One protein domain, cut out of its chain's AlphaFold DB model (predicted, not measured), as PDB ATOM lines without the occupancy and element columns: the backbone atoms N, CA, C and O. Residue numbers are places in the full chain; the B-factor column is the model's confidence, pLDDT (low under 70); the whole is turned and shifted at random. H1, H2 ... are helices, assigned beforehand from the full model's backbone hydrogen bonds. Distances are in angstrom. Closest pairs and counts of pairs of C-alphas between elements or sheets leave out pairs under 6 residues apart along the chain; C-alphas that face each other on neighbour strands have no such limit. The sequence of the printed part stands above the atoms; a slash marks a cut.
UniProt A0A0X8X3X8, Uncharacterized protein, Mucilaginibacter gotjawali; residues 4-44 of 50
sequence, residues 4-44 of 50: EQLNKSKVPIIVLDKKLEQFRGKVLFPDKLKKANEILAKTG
ATOM      1  N   GLU A   4     129.022 204.937 117.281       77.69
ATOM      2  CA  GLU A   4     127.895 205.818 116.965       77.69
ATOM      3  C   GLU A   4     126.754 205.113 116.216       77.69
ATOM      4  O   GLU A   4     125.592 205.470 116.384       77.69
ATOM      5  N   GLN A   5     127.066 204.115 115.383       74.69
ATOM      6  CA  GLN A   5     126.060 203.314 114.678       74.69
ATOM      7  C   GLN A   5     125.436 202.268 115.604       74.69
ATOM      8  O   GLN A   5     124.242 202.006 115.502       74.69
ATOM      9  N   LEU A   6     126.229 201.716 116.531       71.38
ATOM     10  CA  LEU A   6     125.743 200.837 117.595       71.38
ATOM     11  C   LEU A   6     124.729 201.582 118.481       71.38
ATOM     12  O   LEU A   6     123.607 201.119 118.644       71.38
ATOM     13  N   ASN A   7     125.071 202.780 118.961       70.81
ATOM     14  CA  ASN A   7     124.204 203.570 119.848       70.81
ATOM     15  C   ASN A   7     122.884 204.014 119.193       70.81
ATOM     16  O   ASN A   7     121.917 204.305 119.891       70.81
ATOM     17  N   LYS A   8     122.829 204.078 117.856       81.12
ATOM     18  CA  LYS A   8     121.603 204.382 117.096       81.12
ATOM     19  C   LYS A   8     120.708 203.160 116.888       81.12
ATOM     20  O   LYS A   8     119.563 203.311 116.462       81.12
ATOM     21  N   SER A   9     121.220 201.958 117.146       78.12
ATOM     22  CA  SER A   9     120.445 200.736 117.003       78.12
ATOM     23  C   SER A   9     119.427 200.622 118.133       78.12
ATOM     24  O   SER A   9     119.768 200.724 119.307       78.12
ATOM     25  N   LYS A  10     118.165 200.365 117.781       78.00
ATOM     26  CA  LYS A  10     117.100 200.070 118.755       78.00
ATOM     27  C   LYS A  10     117.158 198.629 119.275       78.00
ATOM     28  O   LYS A  10     116.274 198.222 120.023       78.00
ATOM     29  N   VAL A  11     118.159 197.847 118.859       78.44
ATOM     30  CA  VAL A  11     118.377 196.493 119.374       78.44
ATOM     31  C   VAL A  11     119.310 196.535 120.586       78.44
ATOM     32  O   VAL A  11     120.281 197.294 120.581       78.44
ATOM     33  N   PRO A  12     119.052 195.731 121.629       76.88
ATOM     34  CA  PRO A  12     119.961 195.640 122.761       76.88
ATOM     35  C   PRO A  12     121.313 195.096 122.291       76.88
ATOM     36  O   PRO A  12     121.398 194.018 121.702       76.88
ATOM     37  N   ILE A  13     122.380 195.846 122.560       79.75
ATOM     38  CA  ILE A  13     123.748 195.416 122.276       79.75
ATOM     39  C   ILE A  13     124.288 194.724 123.519       79.75
ATOM     40  O   ILE A  13     124.468 195.348 124.562       79.75
ATOM     41  N   ILE A  14     124.560 193.430 123.395       77.62
ATOM     42  CA  ILE A  14     125.155 192.637 124.468       77.62
ATOM     43  C   ILE A  14     126.671 192.648 124.281       77.62
ATOM     44  O   ILE A  14     127.180 192.175 123.264       77.62
ATOM     45  N   VAL A  15     127.396 193.181 125.265       82.75
ATOM     46  CA  VAL A  15     128.863 193.140 125.314       82.75
ATOM     47  C   VAL A  15     129.281 192.147 126.388       82.75
ATOM     48  O   VAL A  15     128.950 192.319 127.559       82.75
ATOM     49  N   LEU A  16     130.008 191.105 125.992       84.00
ATOM     50  CA  LEU A  16     130.620 190.169 126.929       84.00
ATOM     51  C   LEU A  16     131.995 190.701 127.344       84.00
ATOM     52  O   LEU A  16     132.825 191.018 126.490       84.00
ATOM     53  N   ASP A  17     132.239 190.798 128.652       89.56
ATOM     54  CA  ASP A  17     133.564 191.142 129.166       89.56
ATOM     55  C   ASP A  17     134.549 190.015 128.824       89.56
ATOM     56  O   ASP A  17     134.381 188.869 129.248       89.56
ATOM     57  N   LYS A  18     135.609 190.355 128.080       90.62
ATOM     58  CA  LYS A  18     136.663 189.414 127.675       90.62
ATOM     59  C   LYS A  18     137.323 188.719 128.864       90.62
ATOM     60  O   LYS A  18     137.815 187.607 128.715       90.62
ATOM     61  N   LYS A  19     137.325 189.331 130.053       93.00
ATOM     62  CA  LYS A  19     137.860 188.707 131.271       93.00
ATOM     63  C   LYS A  19     137.095 187.447 131.664       93.00
ATOM     64  O   LYS A  19     137.666 186.585 132.324       93.00
ATOM     65  N   LEU A  20     135.831 187.315 131.265       90.56
ATOM     66  CA  LEU A  20     134.997 186.159 131.592       90.56
ATOM     67  C   LEU A  20     135.333 184.924 130.743       90.56
ATOM     68  O   LEU A  20     134.939 183.815 131.101       90.56
ATOM     69  N   GLU A  21     136.129 185.076 129.679       91.94
ATOM     70  CA  GLU A  21     136.577 183.966 128.829       91.94
ATOM     71  C   GLU A  21     137.360 182.892 129.585       91.94
ATOM     72  O   GLU A  21     137.282 181.713 129.252       91.94
ATOM     73  N   GLN A  22     138.043 183.262 130.670       94.62
ATOM     74  CA  GLN A  22     138.760 182.316 131.536       94.62
ATOM     75  C   GLN A  22     137.856 181.236 132.170       94.62
ATOM     76  O   GLN A  22     138.339 180.216 132.676       94.62
ATOM     77  N   PHE A  23     136.542 181.480 132.182       93.81
ATOM     78  CA  PHE A  23     135.531 180.579 132.720       93.81
ATOM     79  C   PHE A  23     134.790 179.789 131.638       93.81
ATOM     80  O   PHE A  23     133.907 178.994 131.962       93.81
ATOM     81  N   ARG A  24     135.139 179.965 130.359       92.19
ATOM     82  CA  ARG A  24     134.545 179.200 129.263       92.19
ATOM     83  C   ARG A  24     134.714 177.699 129.511       92.19
ATOM     84  O   ARG A  24     135.793 177.229 129.862       92.19
ATOM     85  N   GLY A  25     133.626 176.949 129.349       92.19
ATOM     86  CA  GLY A  25     133.603 175.496 129.552       92.19
ATOM     87  C   GLY A  25     133.625 175.044 131.017       92.19
ATOM     88  O   GLY A  25     133.523 173.847 131.270       92.19
ATOM     89  N   LYS A  26     133.716 175.962 131.989       95.38
ATOM     90  CA  LYS A  26     133.663 175.625 133.416       95.38
ATOM     91  C   LYS A  26     132.240 175.760 133.946       95.38
ATOM     92  O   LYS A  26     131.582 176.781 133.750       95.38
ATOM     93  N   VAL A  27     131.784 174.754 134.688       93.31
ATOM     94  CA  VAL A  27     130.528 174.838 135.442       93.31
ATOM     95  C   VAL A  27     130.814 175.521 136.775       93.31
ATOM     96  O   VAL A  27     131.254 174.888 137.726       93.31
ATOM     97  N   LEU A  28     130.582 176.833 136.834       94.81
ATOM     98  CA  LEU A  28     130.849 177.628 138.040       94.81
ATOM     99  C   LEU A  28     129.792 177.446 139.138       94.81
ATOM    100  O   LEU A  28     130.085 177.628 140.314       94.81
ATOM    101  N   PHE A  29     128.558 177.108 138.757       96.00
ATOM    102  CA  PHE A  29     127.418 177.033 139.675       96.00
ATOM    103  C   PHE A  29     126.577 175.780 139.390       96.00
ATOM    104  O   PHE A  29     125.528 175.885 138.748       96.00
ATOM    105  N   PRO A  30     127.022 174.589 139.829       96.06
ATOM    106  CA  PRO A  30     126.382 173.321 139.477       96.06
ATOM    107  C   PRO A  30     124.919 173.238 139.937       96.06
ATOM    108  O   PRO A  30     124.055 172.862 139.147       96.06
ATOM    109  N   ASP A  31     124.607 173.678 141.158       97.25
ATOM    110  CA  ASP A  31     123.237 173.615 141.693       97.25
ATOM    111  C   ASP A  31     122.275 174.532 140.934       97.25
ATOM    112  O   ASP A  31     121.144 174.156 140.617       97.25
ATOM    113  N   LYS A  32     122.744 175.734 140.573       97.00
ATOM    114  CA  LYS A  32     121.966 176.682 139.766       97.00
ATOM    115  C   LYS A  32     121.763 176.160 138.346       97.00
ATOM    116  O   LYS A  32     120.666 176.299 137.813       97.00
ATOM    117  N   LEU A  33     122.789 175.538 137.758       95.69
ATOM    118  CA  LEU A  33     122.697 174.916 136.437       95.69
ATOM    119  C   LEU A  33     121.657 173.792 136.438       95.69
ATOM    120  O   LEU A  33     120.776 173.773 135.579       95.69
ATOM    121  N   LYS A  34     121.700 172.908 137.440       96.94
ATOM    122  CA  LYS A  34     120.696 171.855 137.616       96.94
ATOM    123  C   LYS A  34     119.296 172.450 137.736       96.94
ATOM    124  O   LYS A  34     118.392 172.028 137.019       96.94
ATOM    125  N   LYS A  35     119.121 173.469 138.584       96.62
ATOM    126  CA  LYS A  35     117.804 174.073 138.797       96.62
ATOM    127  C   LYS A  35     117.248 174.748 137.546       96.62
ATOM    128  O   LYS A  35     116.063 174.612 137.256       96.62
ATOM    129  N   ALA A  36     118.094 175.450 136.796       95.00
ATOM    130  CA  ALA A  36     117.706 176.056 135.529       95.00
ATOM    131  C   ALA A  36     117.248 174.992 134.521       95.00
ATOM    132  O   ALA A  36     116.194 175.152 133.910       95.00
ATOM    133  N   ASN A  37     117.977 173.878 134.411       95.06
ATOM    134  CA  ASN A  37     117.604 172.771 133.530       95.06
ATOM    135  C   ASN A  37     116.262 172.136 133.931       95.06
ATOM    136  O   ASN A  37     115.439 171.870 133.059       95.06
ATOM    137  N   GLU A  38     116.000 171.950 135.230       96.56
ATOM    138  CA  GLU A  38     114.695 171.478 135.726       96.56
ATOM    139  C   GLU A  38     113.552 172.422 135.329       96.56
ATOM    140  O   GLU A  38     112.490 171.976 134.892       96.56
ATOM    141  N   ILE A  39     113.762 173.735 135.481       95.38
ATOM    142  CA  ILE A  39     112.759 174.745 135.131       95.38
ATOM    143  C   ILE A  39     112.490 174.703 133.628       95.38
ATOM    144  O   ILE A  39     111.335 174.580 133.232       95.38
ATOM    145  N   LEU A  40     113.538 174.729 132.803       94.56
ATOM    146  CA  LEU A  40     113.422 174.693 131.345       94.56
ATOM    147  C   LEU A  40     112.737 173.416 130.847       94.56
ATOM    148  O   LEU A  40     111.914 173.491 129.940       94.56
ATOM    149  N   ALA A  41     113.018 172.264 131.462       94.62
ATOM    150  CA  ALA A  41     112.348 171.007 131.138       94.62
ATOM    151  C   ALA A  41     110.844 171.044 131.461       94.62
ATOM    152  O   ALA A  41     110.045 170.453 130.738       94.62
ATOM    153  N   LYS A  42     110.446 171.752 132.528       94.94
ATOM    154  CA  LYS A  42     109.044 171.867 132.950       94.94
ATOM    155  C   LYS A  42     108.265 172.916 132.158       94.94
ATOM    156  O   LYS A  42     107.118 172.676 131.794       94.94
ATOM    157  N   THR A  43     108.841 174.099 131.961       92.31
ATOM    158  CA  THR A  43     108.139 175.256 131.383       92.31
ATOM    159  C   THR A  43     108.355 175.398 129.882       92.31
ATOM    160  O   THR A  43     107.621 176.142 129.233       92.31
ATOM    161  N   GLY A  44     109.360 174.714 129.331       89.12
ATOM    162  CA  GLY A  44     109.831 174.926 127.970       89.12
ATOM    163  C   GLY A  44     110.538 176.274 127.798       89.12
ATOM    164  O   GLY A  44     110.651 177.078 128.730       89.12
TER     165      GLY A  44
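What this domain is: This is residues 4 to 44 of the 50 residues of an uncharacterized protein of Mucilaginibacter gotjawali (UniProt A0A0X8X3X8). The chain lies strung out as a wide, flat, open U: the long helix H3 makes one arm, short H2 sits at the base, and residues 8 to 17 make the other arm, with H1 at its tip. The printed part has 41 residues with three named helices, H1, H2 and H3 in that order, and no named strand; the class is all helix. It is extended, with a radius of gyration of the C-alphas of 15.9 A and spans of 41 by 29 by 11 A.

How they stand to each other: Start at H1, residues 4 to 7, too short for an O i to N i+4 pair. A short link of 10 residues leads to H2, residues 18 to 23, where 0 of 2 such pairs but 2 of 3 O i to N i+3 pairs are within hydrogen-bond range. A short link of 6 residues leads to H3, residues 30 to 43, with every O i to N i+4 pair within range. H1, H2 and H3 are apart from one another.

Where its parts are: Find C-alpha 4 at (127.895, 205.818, 116.965), where H1 begins. H2 runs 10.2 A from C-alpha 18 at (136.663, 189.414, 127.675). H3 runs 20.1 A to C-alpha 43 at (108.139, 175.256, 131.383).

The domain as a whole: The C-alphas farthest apart, of Glu 4 and Lys 42, are 42.0 A apart. The printed part has no cut, and no printed residue is under 70 in pLDDT.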